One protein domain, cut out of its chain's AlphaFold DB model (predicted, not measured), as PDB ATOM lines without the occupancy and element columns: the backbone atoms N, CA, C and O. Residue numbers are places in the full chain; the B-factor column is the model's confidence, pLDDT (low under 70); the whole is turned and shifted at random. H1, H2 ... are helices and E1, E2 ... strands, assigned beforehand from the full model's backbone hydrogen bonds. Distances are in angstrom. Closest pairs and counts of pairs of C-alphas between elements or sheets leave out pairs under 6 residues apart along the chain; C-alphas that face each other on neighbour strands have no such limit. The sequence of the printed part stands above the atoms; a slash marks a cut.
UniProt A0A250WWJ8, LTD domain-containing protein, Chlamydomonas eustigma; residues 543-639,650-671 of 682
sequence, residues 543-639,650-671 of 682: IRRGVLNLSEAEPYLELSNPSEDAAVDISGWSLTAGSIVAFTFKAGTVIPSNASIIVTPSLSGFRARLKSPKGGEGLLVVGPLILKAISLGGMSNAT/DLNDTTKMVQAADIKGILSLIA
ATOM      1  N   ILE A 543     202.251 141.877 130.248       84.75
ATOM      2  CA  ILE A 543     201.232 140.910 130.648       84.75
ATOM      3  C   ILE A 543     201.567 139.575 129.981       84.75
ATOM      4  O   ILE A 543     201.521 139.453 128.759       84.75
ATOM      5  N   ARG A 544     201.925 138.563 130.775       82.25
ATOM      6  CA  ARG A 544     202.372 137.260 130.269       82.25
ATOM      7  C   ARG A 544     201.206 136.336 129.930       82.25
ATOM      8  O   ARG A 544     201.224 135.679 128.894       82.25
ATOM      9  N   ARG A 545     200.225 136.229 130.827       80.50
ATOM     10  CA  ARG A 545     199.015 135.396 130.679       80.50
ATOM     11  C   ARG A 545     198.005 135.731 131.772       80.50
ATOM     12  O   ARG A 545     198.350 136.398 132.746       80.50
ATOM     13  N   GLY A 546     196.788 135.210 131.668       78.31
ATOM     14  CA  GLY A 546     195.834 135.268 132.768       78.31
ATOM     15  C   GLY A 546     194.602 134.399 132.569       78.31
ATOM     16  O   GLY A 546     194.344 133.862 131.493       78.31
ATOM     17  N   VAL A 547     193.823 134.281 133.637       75.38
ATOM     18  CA  VAL A 547     192.472 133.724 133.626       75.38
ATOM     19  C   VAL A 547     191.547 134.811 134.155       75.38
ATOM     20  O   VAL A 547     191.629 135.178 135.324       75.38
ATOM     21  N   LEU A 548     190.705 135.362 133.280       68.69
ATOM     22  CA  LEU A 548     189.853 136.527 133.566       68.69
ATOM     23  C   LEU A 548     188.359 136.183 133.672       68.69
ATOM     24  O   LEU A 548     187.519 137.079 133.717       68.69
ATOM     25  N   ASN A 549     188.019 134.894 133.702       65.56
ATOM     26  CA  ASN A 549     186.637 134.432 133.732       65.56
ATOM     27  C   ASN A 549     185.923 134.855 135.023       65.56
ATOM     28  O   ASN A 549     186.321 134.454 136.112       65.56
ATOM     29  N   LEU A 550     184.823 135.602 134.896       56.81
ATOM     30  CA  LEU A 550     183.993 136.041 136.027       56.81
ATOM     31  C   LEU A 550     183.237 134.892 136.721       56.81
ATOM     32  O   LEU A 550     182.750 135.076 137.833       56.81
ATOM     33  N   SER A 551     183.108 133.735 136.063       54.19
ATOM     34  CA  SER A 551     182.468 132.529 136.611       54.19
ATOM     35  C   SER A 551     183.442 131.570 137.301       54.19
ATOM     36  O   SER A 551     182.999 130.665 138.008       54.19
ATOM     37  N   GLU A 552     184.755 131.759 137.131       58.28
ATOM     38  CA  GLU A 552     185.742 131.014 137.909       58.28
ATOM     39  C   GLU A 552     185.928 131.651 139.285       58.28
ATOM     40  O   GLU A 552     185.972 132.872 139.427       58.28
ATOM     41  N   ALA A 553     186.076 130.810 140.308       60.81
ATOM     42  CA  ALA A 553     186.211 131.267 141.686       60.81
ATOM     43  C   ALA A 553     187.517 132.049 141.939       60.81
ATOM     44  O   ALA A 553     187.595 132.802 142.907       60.81
ATOM     45  N   GLU A 554     188.551 131.868 141.104       75.25
ATOM     46  CA  GLU A 554     189.920 132.308 141.420       75.25
ATOM     47  C   GLU A 554     190.673 132.964 140.230       75.25
ATOM     48  O   GLU A 554     191.747 132.480 139.850       75.25
ATOM     49  N   PRO A 555     190.167 134.060 139.620       82.06
ATOM     50  CA  PRO A 555     190.808 134.720 138.476       82.06
ATOM     51  C   PRO A 555     192.170 135.338 138.820       82.06
ATOM     52  O   PRO A 555     192.423 135.736 139.964       82.06
ATOM     53  N   TYR A 556     193.052 135.464 137.827       87.38
ATOM     54  CA  TYR A 556     194.361 136.094 138.002       87.38
ATOM     55  C   TYR A 556     194.980 136.602 136.691       87.38
ATOM     56  O   TYR A 556     194.678 136.120 135.600       87.38
ATOM     57  N   LEU A 557     195.907 137.546 136.819       88.94
ATOM     58  CA  LEU A 557     196.806 138.027 135.772       88.94
ATOM     59  C   LEU A 557     198.250 137.787 136.201       88.94
ATOM     60  O   LEU A 557     198.588 138.014 137.355       88.94
ATOM     61  N   GLU A 558     199.106 137.367 135.280       90.75
ATOM     62  CA  GLU A 558     200.546 137.245 135.500       90.75
ATOM     63  C   GLU A 558     201.273 138.327 134.702       90.75
ATOM     64  O   GLU A 558     201.173 138.372 133.472       90.75
ATOM     65  N   LEU A 559     202.008 139.191 135.401       91.12
ATOM     66  CA  LEU A 559     202.906 140.174 134.800       91.12
ATOM     67  C   LEU A 559     204.342 139.696 134.947       91.12
ATOM     68  O   LEU A 559     204.718 139.213 136.011       91.12
ATOM     69  N   SER A 560     205.145 139.867 133.904       90.94
ATOM     70  CA  SER A 560     206.519 139.383 133.869       90.94
ATOM     71  C   SER A 560     207.505 140.517 133.636       90.94
ATOM     72  O   SER A 560     207.284 141.387 132.787       90.94
ATOM     73  N   ASN A 561     208.600 140.491 134.391       92.06
ATOM     74  CA  ASN A 561     209.769 141.319 134.147       92.06
ATOM     75  C   ASN A 561     210.740 140.545 133.231       92.06
ATOM     76  O   ASN A 561     211.353 139.579 133.691       92.06
ATOM     77  N   PRO A 562     210.908 140.953 131.958       88.88
ATOM     78  CA  PRO A 562     211.812 140.293 131.019       88.88
ATOM     79  C   PRO A 562     213.291 140.577 131.288       88.88
ATOM     80  O   PRO A 562     214.134 139.950 130.656       88.88
ATOM     81  N   SER A 563     213.631 141.551 132.140       86.44
ATOM     82  CA  SER A 563     215.032 141.897 132.383       86.44
ATOM     83  C   SER A 563     215.764 140.725 133.030       86.44
ATOM     84  O   SER A 563     215.311 140.183 134.038       86.44
ATOM     85  N   GLU A 564     216.907 140.354 132.457       83.69
ATOM     86  CA  GLU A 564     217.743 139.256 132.950       83.69
ATOM     87  C   GLU A 564     218.560 139.653 134.192       83.69
ATOM     88  O   GLU A 564     218.918 138.798 135.000       83.69
ATOM     89  N   ASP A 565     218.823 140.946 134.383       81.88
ATOM     90  CA  ASP A 565     219.804 141.466 135.340       81.88
ATOM     91  C   ASP A 565     219.254 142.520 136.315       81.88
ATOM     92  O   ASP A 565     219.923 142.861 137.292       81.88
ATOM     93  N   ALA A 566     218.036 143.028 136.101       87.00
ATOM     94  CA  ALA A 566     217.461 144.083 136.925       87.00
ATOM     95  C   ALA A 566     216.034 143.773 137.393       87.00
ATOM     96  O   ALA A 566     215.111 143.570 136.606       87.00
ATOM     97  N   ALA A 567     215.826 143.846 138.709       94.31
ATOM     98  CA  ALA A 567     214.490 143.995 139.276       94.31
ATOM     99  C   ALA A 567     213.871 145.339 138.842       94.31
ATOM    100  O   ALA A 567     214.602 146.320 138.665       94.31
ATOM    101  N   VAL A 568     212.544 145.402 138.727       96.44
ATOM    102  CA  VAL A 568     211.784 146.601 138.338       96.44
ATOM    103  C   VAL A 568     210.815 146.982 139.453       96.44
ATOM    104  O   VAL A 568     209.945 146.197 139.823       96.44
ATOM    105  N   ASP A 569     210.967 148.192 139.986       98.00
ATOM    106  CA  ASP A 569     210.001 148.814 140.888       98.00
ATOM    107  C   ASP A 569     208.838 149.382 140.070       98.00
ATOM    108  O   ASP A 569     209.025 150.273 139.234       98.00
ATOM    109  N   ILE A 570     207.646 148.841 140.315       97.38
ATOM    110  CA  ILE A 570     206.392 149.237 139.667       97.38
ATOM    111  C   ILE A 570     205.446 149.946 140.643       97.38
ATOM    112  O   ILE A 570     204.243 150.031 140.400       97.38
ATOM    113  N   SER A 571     205.967 150.453 141.762       97.81
ATOM    114  CA  SER A 571     205.202 151.245 142.727       97.81
ATOM    115  C   SER A 571     204.431 152.374 142.036       97.81
ATOM    116  O   SER A 571     205.001 153.171 141.293       97.81
ATOM    117  N   GLY A 572     203.120 152.442 142.274       96.00
ATOM    118  CA  GLY A 572     202.225 153.446 141.691       96.00
ATOM    119  C   GLY A 572     201.818 153.192 140.236       96.00
ATOM    120  O   GLY A 572     200.962 153.911 139.720       96.00
ATOM    121  N   TRP A 573     202.373 152.177 139.564       96.06
ATOM    122  CA  TRP A 573     201.915 151.796 138.227       96.06
ATOM    123  C   TRP A 573     200.474 151.286 138.313       96.06
ATOM    124  O   TRP A 573     200.014 150.854 139.373       96.06
ATOM    125  N   SER A 574     199.741 151.332 137.207       94.62
ATOM    126  CA  SER A 574     198.334 150.934 137.185       94.62
ATOM    127  C   SER A 574     197.996 150.045 135.997       94.62
ATOM    128  O   SER A 574     198.442 150.285 134.878       94.62
ATOM    129  N   LEU A 575     197.172 149.026 136.240       91.44
ATOM    130  CA  LEU A 575     196.478 148.277 135.199       91.44
ATOM    131  C   LEU A 575     195.176 149.000 134.874       91.44
ATOM    132  O   LEU A 575     194.361 149.256 135.764       91.44
ATOM    133  N   THR A 576     194.969 149.306 133.601       87.69
ATOM    134  CA  THR A 576     193.813 150.068 133.121       87.69
ATOM    135  C   THR A 576     193.102 149.336 131.997       87.69
ATOM    136  O   THR A 576     193.755 148.708 131.171       87.69
ATOM    137  N   ALA A 577     191.774 149.410 131.968       81.06
ATOM    138  CA  ALA A 577     190.941 148.969 130.856       81.06
ATOM    139  C   ALA A 577     190.308 150.209 130.211       81.06
ATOM    140  O   ALA A 577     189.339 150.768 130.732       81.06
ATOM    141  N   GLY A 578     190.902 150.692 129.118       79.12
ATOM    142  CA  GLY A 578     190.588 152.021 128.590       79.12
ATOM    143  C   GLY A 578     190.923 153.107 129.621       79.12
ATOM    144  O   GLY A 578     192.058 153.204 130.072       79.12
ATOM    145  N   SER A 579     189.933 153.907 130.021       81.62
ATOM    146  CA  SER A 579     190.091 154.953 131.046       81.62
ATOM    147  C   SER A 579     189.851 154.476 132.485       81.62
ATOM    148  O   SER A 579     189.995 155.262 133.420       81.62
ATOM    149  N   ILE A 580     189.465 153.212 132.687       84.00
ATOM    150  CA  ILE A 580     189.107 152.684 134.007       84.00
ATOM    151  C   ILE A 580     190.322 152.004 134.636       84.00
ATOM    152  O   ILE A 580     190.861 151.048 134.081       84.00
ATOM    153  N   VAL A 581     190.728 152.447 135.826       89.31
ATOM    154  CA  VAL A 581     191.777 151.781 136.611       89.31
ATOM    155  C   VAL A 581     191.220 150.495 137.225       89.31
ATOM    156  O   VAL A 581     190.289 150.529 138.027       89.31
ATOM    157  N   ALA A 582     191.790 149.355 136.839       89.12
ATOM    158  CA  ALA A 582     191.445 148.038 137.367       89.12
ATOM    159  C   ALA A 582     192.296 147.661 138.590       89.12
ATOM    160  O   ALA A 582     191.844 146.892 139.441       89.12
ATOM    161  N   PHE A 583     193.525 148.178 138.672       94.00
ATOM    162  CA  PHE A 583     194.432 147.960 139.798       94.00
ATOM    163  C   PHE A 583     195.532 149.023 139.835       94.00
ATOM    164  O   PHE A 583     196.021 149.419 138.780       94.00
ATOM    165  N   THR A 584     195.973 149.413 141.030       96.00
ATOM    166  CA  THR A 584     197.161 150.257 141.238       96.00
ATOM    167  C   THR A 584     198.122 149.530 142.167       96.00
ATOM    168  O   THR A 584     197.738 149.091 143.251       96.00
ATOM    169  N   PHE A 585     199.376 149.396 141.743       97.50
ATOM    170  CA  PHE A 585     200.415 148.726 142.515       97.50
ATOM    171  C   PHE A 585     200.832 149.588 143.705       97.50
ATOM    172  O   PHE A 585     201.211 150.752 143.548       97.50
ATOM    173  N   LYS A 586     200.770 149.014 144.911       96.81
ATOM    174  CA  LYS A 586     201.183 149.696 146.141       96.81
ATOM    175  C   LYS A 586     202.684 149.995 146.127       96.81
ATOM    176  O   LYS A 586     203.461 149.314 145.452       96.81
ATOM    177  N   ALA A 587     203.085 150.990 146.912       98.19
ATOM    178  CA  ALA A 587     204.489 151.275 147.174       98.19
ATOM    179  C   ALA A 587     205.227 150.023 147.682       98.19
ATOM    180  O   ALA A 587     204.691 149.275 148.496       98.19
ATOM    181  N   GLY A 588     206.436 149.792 147.168       97.94
ATOM    182  CA  GLY A 588     207.237 148.595 147.437       97.94
ATOM    183  C   GLY A 588     206.949 147.403 146.529       97.94
ATOM    184  O   GLY A 588     207.603 146.372 146.670       97.94
ATOM    185  N   THR A 589     206.023 147.518 145.569       98.50
ATOM    186  CA  THR A 589     205.813 146.440 144.596       98.50
ATOM    187  C   THR A 589     206.975 146.399 143.606       98.50
ATOM    188  O   THR A 589     207.075 147.237 142.710       98.50
ATOM    189  N   VAL A 590     207.835 145.393 143.745       98.19
ATOM    190  CA  VAL A 590     209.002 145.179 142.885       98.19
ATOM    191  C   VAL A 590     208.930 143.793 142.256       98.19
ATOM    192  O   VAL A 590     208.714 142.811 142.955       98.19
ATOM    193  N   ILE A 591     209.148 143.694 140.947       96.06
ATOM    194  CA  ILE A 591     209.278 142.406 140.260       96.06
ATOM    195  C   ILE A 591     210.778 142.106 140.093       96.06
ATOM    196  O   ILE A 591     211.464 142.885 139.429       96.06
ATOM    197  N   PRO A 592     211.314 141.015 140.671       93.56
ATOM    198  CA  PRO A 592     212.702 140.591 140.458       93.56
ATOM    199  C   PRO A 592     213.047 140.389 138.974       93.56
ATOM    200  O   PRO A 592     212.153 140.316 138.126       93.56
ATOM    201  N   SER A 593     214.337 140.303 138.640       88.19
ATOM    202  CA  SER A 593     214.765 139.957 137.278       88.19
ATOM    203  C   SER A 593     214.270 138.562 136.890       88.19
ATOM    204  O   SER A 593     214.257 137.649 137.716       88.19
ATOM    205  N   ASN A 594     213.831 138.410 135.638       87.94
ATOM    206  CA  ASN A 594     213.295 137.168 135.075       87.94
ATOM    207  C   ASN A 594     212.212 136.495 135.949       87.94
ATOM    208  O   ASN A 594     212.097 135.269 136.004       87.94
ATOM    209  N   ALA A 595     211.430 137.301 136.669       91.25
ATOM    210  CA  ALA A 595     210.386 136.843 137.574       91.25
ATOM    211  C   ALA A 595     209.018 137.386 137.157       91.25
ATOM    212  O   ALA A 595     208.877 138.216 136.254       91.25
ATOM    213  N   SER A 596     207.978 136.895 137.822       92.06
ATOM    214  CA  SER A 596     206.608 137.325 137.578       92.06
ATOM    215  C   SER A 596     205.885 137.629 138.881       92.06
ATOM    216  O   SER A 596     206.213 137.092 139.936       92.06
ATOM    217  N   ILE A 597     204.890 138.500 138.779       95.38
ATOM    218  CA  ILE A 597     203.948 138.826 139.841       95.38
ATOM    219  C   ILE A 597     202.547 138.435 139.392       95.38
ATOM    220  O   ILE A 597     202.170 138.630 138.233       95.38
ATOM    221  N   ILE A 598     201.772 137.890 140.321       94.75
ATOM    222  CA  ILE A 598     200.375 137.554 140.105       94.75
ATOM    223  C   ILE A 598     199.491 138.660 140.679       94.75
ATOM    224  O   ILE A 598     199.671 139.083 141.817       94.75
ATOM    225  N   VAL A 599     198.506 139.106 139.907       94.62
ATOM    226  CA  VAL A 599     197.485 140.068 140.329       94.62
ATOM    227  C   VAL A 599     196.135 139.363 140.340       94.62
ATOM    228  O   VAL A 599     195.708 138.827 139.319       94.62
ATOM    229  N   THR A 600     195.451 139.340 141.481       92.56
ATOM    230  CA  THR A 600     194.210 138.570 141.670       92.56
ATOM    231  C   THR A 600     193.128 139.392 142.382       92.56
ATOM    232  O   THR A 600     193.459 140.289 143.160       92.56
ATOM    233  N   PRO A 601     191.827 139.127 142.159       89.75
ATOM    234  CA  PRO A 601     190.739 139.775 142.895       89.75
ATOM    235  C   PRO A 601     190.693 139.394 144.376       89.75
ATOM    236  O   PRO A 601     190.194 140.170 145.183       89.75
ATOM    237  N   SER A 602     191.198 138.210 144.741       90.44
ATOM    238  CA  SER A 602     191.149 137.706 146.114       90.44
ATOM    239  C   SER A 602     192.430 136.959 146.460       90.44
ATOM    240  O   SER A 602     192.650 135.853 145.981       90.44
ATOM    241  N   LEU A 603     193.246 137.520 147.356       92.88
ATOM    242  CA  LEU A 603     194.493 136.887 147.807       92.88
ATOM    243  C   LEU A 603     194.245 135.570 148.557       92.88
ATOM    244  O   LEU A 603     194.912 134.573 148.298       92.88
ATOM    245  N   SER A 604     193.243 135.541 149.438       90.81
ATOM    246  CA  SER A 604     192.823 134.327 150.150       90.81
ATOM    247  C   SER A 604     192.306 133.240 149.207       90.81
ATOM    248  O   SER A 604     192.778 132.109 149.281       90.81
ATOM    249  N   GLY A 605     191.405 133.590 148.284       89.75
ATOM    250  CA  GLY A 605     190.947 132.699 147.216       89.75
ATOM    251  C   GLY A 605     192.097 132.179 146.352       89.75
ATOM    252  O   GLY A 605     192.215 130.979 146.151       89.75
ATOM    253  N   PHE A 606     193.022 133.046 145.924       91.31
ATOM    254  CA  PHE A 606     194.179 132.619 145.138       91.31
ATOM    255  C   PHE A 606     195.064 131.612 145.886       91.31
ATOM    256  O   PHE A 606     195.498 130.621 145.301       91.31
ATOM    257  N   ARG A 607     195.310 131.814 147.187       90.88
ATOM    258  CA  ARG A 607     196.070 130.838 147.984       90.88
ATOM    259  C   ARG A 607     195.335 129.508 148.162       90.88
ATOM    260  O   ARG A 607     195.996 128.480 148.243       90.88
ATOM    261  N   ALA A 608     194.000 129.514 148.178       90.31
ATOM    262  CA  ALA A 608     193.173 128.309 148.291       90.31
ATOM    263  C   ALA A 608     193.071 127.487 146.989       90.31
ATOM    264  O   ALA A 608     192.565 126.361 147.017       90.31
ATOM    265  N   ARG A 609     193.590 128.012 145.868       90.00
ATOM    266  CA  ARG A 609     193.578 127.355 144.556       90.00
ATOM    267  C   ARG A 609     194.099 125.922 144.623       90.00
ATOM    268  O   ARG A 609     195.198 125.644 145.101       90.00
ATOM    269  N   LEU A 610     193.353 124.998 144.017       88.06
ATOM    270  CA  LEU A 610     193.756 123.586 143.933       88.06
ATOM    271  C   LEU A 610     194.791 123.323 142.828       88.06
ATOM    272  O   LEU A 610     195.553 122.354 142.903       88.06
ATOM    273  N   LYS A 611     194.829 124.183 141.801       86.56
ATOM    274  CA  LYS A 611     195.680 124.043 140.613       86.56
ATOM    275  C   LYS A 611     196.616 125.234 140.463       86.56
ATOM    276  O   LYS A 611     196.179 126.379 140.575       86.56
ATOM    277  N   SER A 612     197.866 124.941 140.119       86.38
ATOM    278  CA  SER A 612     198.889 125.943 139.833       86.38
ATOM    279  C   SER A 612     198.441 126.934 138.742       86.38
ATOM    280  O   SER A 612     197.752 126.525 137.799       86.38
ATOM    281  N   PRO A 613     198.839 128.217 138.833       90.06
ATOM    282  CA  PRO A 613     199.594 128.802 139.946       90.06
ATOM    283  C   PRO A 613     198.729 128.893 141.217       90.06
ATOM    284  O   PRO A 613     197.542 129.177 141.100       90.06
ATOM    285  N   LYS A 614     199.271 128.605 142.404       90.44
ATOM    286  CA  LYS A 614     198.522 128.555 143.682       90.44
ATOM    287  C   LYS A 614     199.388 128.941 144.890       90.44
ATOM    288  O   LYS A 614     200.588 129.158 144.746       90.44
ATOM    289  N   GLY A 615     198.783 129.009 146.079       89.31
ATOM    290  CA  GLY A 615     199.524 129.161 147.338       89.31
ATOM    291  C   GLY A 615     200.511 128.009 147.583       89.31
ATOM    292  O   GLY A 615     200.324 126.897 147.082       89.31
ATOM    293  N   GLY A 616     201.576 128.274 148.338       87.94
ATOM    294  CA  GLY A 616     202.642 127.314 148.644       87.94
ATOM    295  C   GLY A 616     203.680 127.139 147.528       87.94
ATOM    296  O   GLY A 616     204.537 126.252 147.604       87.94
ATOM    297  N   GLU A 617     203.628 127.963 146.479       88.31
ATOM    298  CA  GLU A 617     204.553 127.914 145.334       88.31
ATOM    299  C   GLU A 617     205.631 129.010 145.376       88.31
ATOM    300  O   GLU A 617     206.488 129.053 144.500       88.31
ATOM    301  N   GLY A 618     205.627 129.872 146.402       87.00
ATOM    302  CA  GLY A 618     206.597 130.968 146.529       87.00
ATOM    303  C   GLY A 618     206.383 132.081 145.499       87.00
ATOM    304  O   GLY A 618     207.343 132.705 145.051       87.00
ATOM    305  N   LEU A 619     205.132 132.299 145.091       90.00
ATOM    306  CA  LEU A 619     204.751 133.305 144.103       90.00
ATOM    307  C   LEU A 619     204.497 134.650 144.781       90.00
ATOM    308  O   LEU A 619     203.818 134.709 145.801       90.00
ATOM    309  N   LEU A 620     204.961 135.742 144.173       93.69
ATOM    310  CA  LEU A 620     204.555 137.079 144.596       93.69
ATOM    311  C   LEU A 620     203.135 137.352 144.087       93.69
ATOM    312  O   LEU A 620     202.911 137.408 142.877       93.69
ATOM    313  N   VAL A 621     202.181 137.528 145.003       95.31
ATOM    314  CA  VAL A 621     200.764 137.737 144.676       95.31
ATOM    315  C   VAL A 621     200.262 139.036 145.306       95.31
ATOM    316  O   VAL A 621     200.448 139.268 146.498       95.31
ATOM    317  N   VAL A 622     199.591 139.875 144.515       96.31
ATOM    318  CA  VAL A 622     198.992 141.147 144.947       96.31
ATOM    319  C   VAL A 622     197.525 141.255 144.520       96.31
ATOM    320  O   VAL A 622     197.065 140.589 143.592       96.31
ATOM    321  N   GLY A 623     196.762 142.093 145.218       93.12
ATOM    322  CA  GLY A 623     195.334 142.298 144.973       93.12
ATOM    323  C   GLY A 623     194.732 143.357 145.906       93.12
ATOM    324  O   GLY A 623     195.462 143.924 146.726       93.12
ATOM    325  N   PRO A 624     193.419 143.639 145.806       92.12
ATOM    326  CA  PRO A 624     192.448 143.007 144.906       92.12
ATOM    327  C   PRO A 624     192.367 143.671 143.515       92.12
ATOM    328  O   PRO A 624     192.215 144.884 143.400       92.12
ATOM    329  N   LEU A 625     192.403 142.866 142.451       88.69
ATOM    330  CA  LEU A 625     192.075 143.268 141.075       88.69
ATOM    331  C   LEU A 625     190.567 143.504 140.898       88.69
ATOM    332  O   LEU A 625     189.755 142.628 141.200       88.69
ATOM    333  N   ILE A 626     190.179 144.640 140.316       85.88
ATOM    334  CA  ILE A 626     188.771 144.971 140.059       85.88
ATOM    335  C   ILE A 626     188.347 144.431 138.685       85.88
ATOM    336  O   ILE A 626     188.439 145.119 137.671       85.88
ATOM    337  N   LEU A 627     187.820 143.202 138.632       74.94
ATOM    338  CA  LEU A 627     187.427 142.574 137.354       74.94
ATOM    339  C   LEU A 627     186.310 143.318 136.614       74.94
ATOM    340  O   LEU A 627     186.294 143.352 135.384       74.94
ATOM    341  N   LYS A 628     185.384 143.958 137.340       69.12
ATOM    342  CA  LYS A 628     184.281 144.706 136.717       69.12
ATOM    343  C   LYS A 628     184.792 145.844 135.825       69.12
ATOM    344  O   LYS A 628     184.200 146.095 134.776       69.12
ATOM    345  N   ALA A 629     185.908 146.479 136.189       63.78
ATOM    346  CA  ALA A 629     186.544 147.501 135.359       63.78
ATOM    347  C   ALA A 629     186.953 146.953 133.983       63.78
ATOM    348  O   ALA A 629     186.769 147.627 132.973       63.78
ATOM    349  N   ILE A 630     187.420 145.702 133.935       65.06
ATOM    350  CA  ILE A 630     187.865 145.023 132.712       65.06
ATOM    351  C   ILE A 630     186.675 144.756 131.780       65.06
ATOM    352  O   ILE A 630     186.736 145.065 130.592       65.06
ATOM    353  N   SER A 631     185.558 144.265 132.332       61.28
ATOM    354  CA  SER A 631     184.332 144.013 131.557       61.28
ATOM    355  C   SER A 631     183.725 145.288 130.948       61.28
ATOM    356  O   SER A 631     183.271 145.274 129.807       61.28
ATOM    357  N   LEU A 632     183.764 146.410 131.678       54.50
ATOM    358  CA  LEU A 632     183.221 147.697 131.228       54.50
ATOM    359  C   LEU A 632     184.135 148.388 130.202       54.50
ATOM    360  O   LEU A 632     183.644 148.947 129.222       54.50
ATOM    361  N   GLY A 633     185.456 148.317 130.395       51.06
ATOM    362  CA  GLY A 633     186.438 148.873 129.461       51.06
ATOM    363  C   GLY A 633     186.418 148.176 128.096       51.06
ATOM    364  O   GLY A 633     186.444 148.851 127.065       51.06
ATOM    365  N   GLY A 634     186.255 146.846 128.076       50.78
ATOM    366  CA  GLY A 634     186.152 146.056 126.842       50.78
ATOM    367  C   GLY A 634     184.956 146.433 125.954       50.78
ATOM    368  O   GLY A 634     185.084 146.451 124.731       50.78
ATOM    369  N   MET A 635     183.819 146.825 126.544       44.31
ATOM    370  CA  MET A 635     182.640 147.278 125.787       44.31
ATOM    371  C   MET A 635     182.844 148.654 125.130       44.31
ATOM    372  O   MET A 635     182.293 148.909 124.062       44.31
ATOM    373  N   SER A 636     183.651 149.534 125.735       41.03
ATOM    374  CA  SER A 636     183.894 150.892 125.217       41.03
ATOM    375  C   SER A 636     184.817 150.920 123.987       41.03
ATOM    376  O   SER A 636     184.596 151.704 123.061       41.03
ATOM    377  N   ASN A 637     185.791 150.004 123.911       40.81
ATOM    378  CA  ASN A 637     186.683 149.874 122.751       40.81
ATOM    379  C   ASN A 637     185.987 149.250 121.527       40.81
ATOM    380  O   ASN A 637     186.363 149.545 120.394       40.81
ATOM    381  N   ALA A 638     184.932 148.449 121.726       38.72
ATOM    382  CA  ALA A 638     184.167 147.841 120.632       38.72
ATOM    383  C   ALA A 638     183.363 148.863 119.802       38.72
ATOM    384  O   ALA A 638     183.016 148.594 118.653       38.72
ATOM    385  N   THR A 639     183.093 150.056 120.343       34.94
ATOM    386  CA  THR A 639     182.334 151.108 119.645       34.94
ATOM    387  C   THR A 639     183.180 152.050 118.775       34.94
ATOM    388  O   THR A 639     182.615 152.921 118.119       34.94
ATOM    389  N   ASP A 650     184.589 137.599 122.180       39.38
ATOM    390  CA  ASP A 650     183.380 137.643 122.987       39.38
ATOM    391  C   ASP A 650     183.775 137.254 124.420       39.38
ATOM    392  O   ASP A 650     184.023 136.088 124.725       39.38
ATOM    393  N   LEU A 651     183.909 138.249 125.302       44.16
ATOM    394  CA  LEU A 651     184.319 138.075 126.705       44.16
ATOM    395  C   LEU A 651     183.345 137.192 127.517       44.16
ATOM    396  O   LEU A 651     183.638 136.842 128.663       44.16
ATOM    397  N   ASN A 652     182.207 136.808 126.932       39.34
ATOM    398  CA  ASN A 652     181.263 135.862 127.516       39.34
ATOM    399  C   ASN A 652     181.659 134.382 127.327       39.34
ATOM    400  O   ASN A 652     181.107 133.540 128.032       39.34
ATOM    401  N   ASP A 653     182.626 134.047 126.458       41.72
ATOM    402  CA  ASP A 653     183.166 132.680 126.308       41.72
ATOM    403  C   ASP A 653     184.581 132.566 126.921       41.72
ATOM    404  O   ASP A 653     185.584 132.321 126.254       41.72
ATOM    405  N   THR A 654     184.685 132.823 128.230       47.50
ATOM    406  CA  THR A 654     185.951 132.965 128.984       47.50
ATOM    407  C   THR A 654     186.409 131.696 129.717       47.50
ATOM    408  O   THR A 654     187.241 131.759 130.615       47.50
ATOM    409  N   THR A 655     185.949 130.506 129.328       40.72
ATOM    410  CA  THR A 655     186.320 129.230 129.990       40.72
ATOM    411  C   THR A 655     187.745 128.723 129.696       40.72
ATOM    412  O   THR A 655     188.114 127.626 130.118       40.72
ATOM    413  N   LYS A 656     188.573 129.490 128.974       48.72
ATOM    414  CA  LYS A 656     189.943 129.110 128.591       48.72
ATOM    415  C   LYS A 656     190.964 130.121 129.107       48.72
ATOM    416  O   LYS A 656     190.677 131.310 129.189       48.72
ATOM    417  N   MET A 657     192.173 129.637 129.418       50.28
ATOM    418  CA  MET A 657     193.343 130.488 129.663       50.28
ATOM    419  C   MET A 657     193.472 131.518 128.542       50.28
ATOM    420  O   MET A 657     193.619 131.145 127.379       50.28
ATOM    421  N   VAL A 658     193.434 132.793 128.913       55.53
ATOM    422  CA  VAL A 658     193.547 133.916 127.991       55.53
ATOM    423  C   VAL A 658     195.043 134.212 127.856       55.53
ATOM    424  O   VAL A 658     195.725 134.529 128.838       55.53
ATOM    425  N   GLN A 659     195.594 134.001 126.659       56.44
ATOM    426  CA  GLN A 659     197.020 134.225 126.403       56.44
ATOM    427  C   GLN A 659     197.297 135.728 126.268       56.44
ATOM    428  O   GLN A 659     196.379 136.509 126.027       56.44
ATOM    429  N   ALA A 660     198.562 136.151 126.381       56.16
ATOM    430  CA  ALA A 660     198.949 137.563 126.220       56.16
ATOM    431  C   ALA A 660     198.348 138.224 124.962       56.16
ATOM    432  O   ALA A 660     197.944 139.384 125.000       56.16
ATOM    433  N   ALA A 661     198.241 137.471 123.860       52.88
ATOM    434  CA  ALA A 661     197.681 137.943 122.594       52.88
ATOM    435  C   ALA A 661     196.195 138.343 122.677       52.88
ATOM    436  O   ALA A 661     195.789 139.266 121.979       52.88
ATOM    437  N   ASP A 662     195.418 137.698 123.549       56.25
ATOM    438  CA  ASP A 662     193.977 137.927 123.709       56.25
ATOM    439  C   ASP A 662     193.672 139.046 124.729       56.25
ATOM    440  O   ASP A 662     192.585 139.617 124.728       56.25
ATOM    441  N   ILE A 663     194.634 139.379 125.603       60.84
ATOM    442  CA  ILE A 663     194.539 140.486 126.580       60.84
ATOM    443  C   ILE A 663     194.976 141.820 125.948       60.84
ATOM    444  O   ILE A 663     194.570 142.900 126.395       60.84
ATOM    445  N   LYS A 664     195.790 141.752 124.887       57.06
ATOM    446  CA  LYS A 664     196.335 142.912 124.179       57.06
ATOM    447  C   LYS A 664     195.204 143.795 123.636       57.06
ATOM    448  O   LYS A 664     194.402 143.364 122.814       57.06
ATOM    449  N   GLY A 665     195.153 145.049 124.089       57.69
ATOM    450  CA  GLY A 665     194.116 146.024 123.714       57.69
ATOM    451  C   GLY A 665     192.893 146.069 124.643       57.69
ATOM    452  O   GLY A 665     192.046 146.950 124.483       57.69
ATOM    453  N   ILE A 666     192.813 145.168 125.630       68.19
ATOM    454  CA  ILE A 666     191.797 145.184 126.696       68.19
ATOM    455  C   ILE A 666     192.361 145.838 127.953       68.19
ATOM    456  O   ILE A 666     191.697 146.670 128.568       68.19
ATOM    457  N   LEU A 667     193.589 145.468 128.321       78.12
ATOM    458  CA  LEU A 667     194.313 146.036 129.450       78.12
ATOM    459  C   LEU A 667     195.574 146.757 128.986       78.12
ATOM    460  O   LEU A 667     196.173 146.418 127.970       78.12
ATOM    461  N   SER A 668     195.982 147.763 129.747       84.56
ATOM    462  CA  SER A 668     197.247 148.466 129.570       84.56
ATOM    463  C   SER A 668     197.890 148.707 130.925       84.56
ATOM    464  O   SER A 668     197.237 149.184 131.859       84.56
ATOM    465  N   LEU A 669     199.177 148.374 131.024       89.06
ATOM    466  CA  LEU A 669     200.014 148.722 132.164       89.06
ATOM    467  C   LEU A 669     200.582 150.127 131.949       89.06
ATOM    468  O   LEU A 669     201.274 150.369 130.960       89.06
ATOM    469  N   ILE A 670     200.272 151.041 132.862       90.19
ATOM    470  CA  ILE A 670     200.643 152.455 132.791       90.19
ATOM    471  C   ILE A 670     201.589 152.777 133.949       90.19
ATOM    472  O   ILE A 670     201.254 152.539 135.111       90.19
ATOM    473  N   ALA A 671     202.773 153.303 133.634       89.62
ATOM    474  CA  ALA A 671     203.721 153.814 134.620       89.62
ATOM    475  C   ALA A 671     203.257 155.160 135.205       89.62
ATOM    476  O   ALA A 671     202.379 155.827 134.663       89.62
TER     477      ALA A 671
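This is residues 543 to 639 and 650 to 671 of the 682 residues of the protein "LTD domain-containing protein" of Chlamydomonas eustigma (UniProt A0A250WWJ8). Two small sheets stand partly face to face with their strands crossed, a loosely formed sandwich: E1, E2, E5 and E6 make one, and E4, E3 and E7 the other. H2 packs on E4 and E3 at one end; toward the other end the links 561 to 573 and 585 to 595 join the sheets, while short H1 and H3 are at the four-stranded sheet. The printed part has 119 residues with seven named strands and three named helices, in the order E1, E2, E3, E4, E5, H1, E6, H2, H3, E7. The larger sheet runs E1, E2, E5, E6 and is mixed, the smaller runs E4, E3, E7 and is antiparallel; the class is mixed, helices and strands, with under half of the residues in named elements. The whole is compact, with a radius of gyration of the C-alphas of 13.9 A and spans of 41 by 33 by 23 A.

Begin in the larger sheet, at C-alpha 543, (201.232, 140.910, 130.648): here E1 starts, residues 543 to 547, 11.7 A long. E2 is residues 556 to 560, 13.3 A; E5 is residues 596 to 599, 9.9 A; E6 is residues 620 to 622, 6.9 A. In the smaller sheet look for E4 at residues 580 to 584, 11.1 A, E3 at residues 574 to 577, 9.9 A, and E7 at residues 668 to 670, 6.1 A, which ends at C-alpha 670, (200.643, 152.455, 132.791). The longest helix, H2, takes residues 627 to 637; find C-alpha 627 at (187.427, 142.574, 137.354), from where it runs 16.3 A. H1 is residues 603 to 608, 8.7 A, and H3 is residues 660 to 663, 5.3 A.

Start with E2 and E5, the inner strands of the larger sheet: they are antiparallel at 152 degrees, with N 557 and O 599 2.8 A apart, within hydrogen-bond range. E1 and E2 form a hairpin, where N 544 and O 558 are 2.8 A apart. E5 and E6 are parallel at 26 degrees, with N 598 and O 620 at 2.8 A; with H1 between them they make a strand-helix-strand unit, two parallel neighbours with a helix between, and its crossover is right-handed. H1 only grazes this sheet, with residues 603 to 607; its closest C-alphas to E6 are those of Leu 603 and Val 622, 6.8 A apart. H3 is on the same sheet at a height over the sheet of 4.9 A, over none of its strands; its closest C-alphas to E1 are those of Ala 660 and Arg 545, 5.0 A apart. Residues 545 to 546 of E1 also pair antiparallel with residues 658 to 659, a stretch too short to be a named strand. In the smaller sheet E3 and E4 form a hairpin, with N 575 and O 583 2.8 A apart, and E3 and E7 are antiparallel, with N 574 and O 670 at 2.9 A. H2 is on this sheet, two layers, a helix on one face of a sheet: its height over the sheet is 6.4 A and it lies over E4, slantwise to the strands, only just, at 31 degrees on the local plane. The closest C-alphas of H2 and E3 are those of Gly 633 and Ala 577, 4.7 A apart. E1 and E7 are apart, only just, at 8.1 A. Every O i to N i+4 pair is within hydrogen-bond range in H1, and 5 of 7 in H2; H3 is too short for such a pair, and its 1 pair of O i and N i+3 is within range.

The two C-alphas farthest apart are those of Gly 616 and Thr 639, 42.7 A. Residues 640 to 649 are not printed, and C-alphas 639 and 650 are 13.9 A apart across the cut, in the link from H2 to H3. The links E2 to E3, E4 to E5 and H1 to E6 are long; in the first two, residues 568 to 569 pair antiparallel with residues 590 to 591. The mean pLDDT of the printed part is 78.9; look for values under 70 at residues 548 to 553, 628 to 639 and 650 to 666.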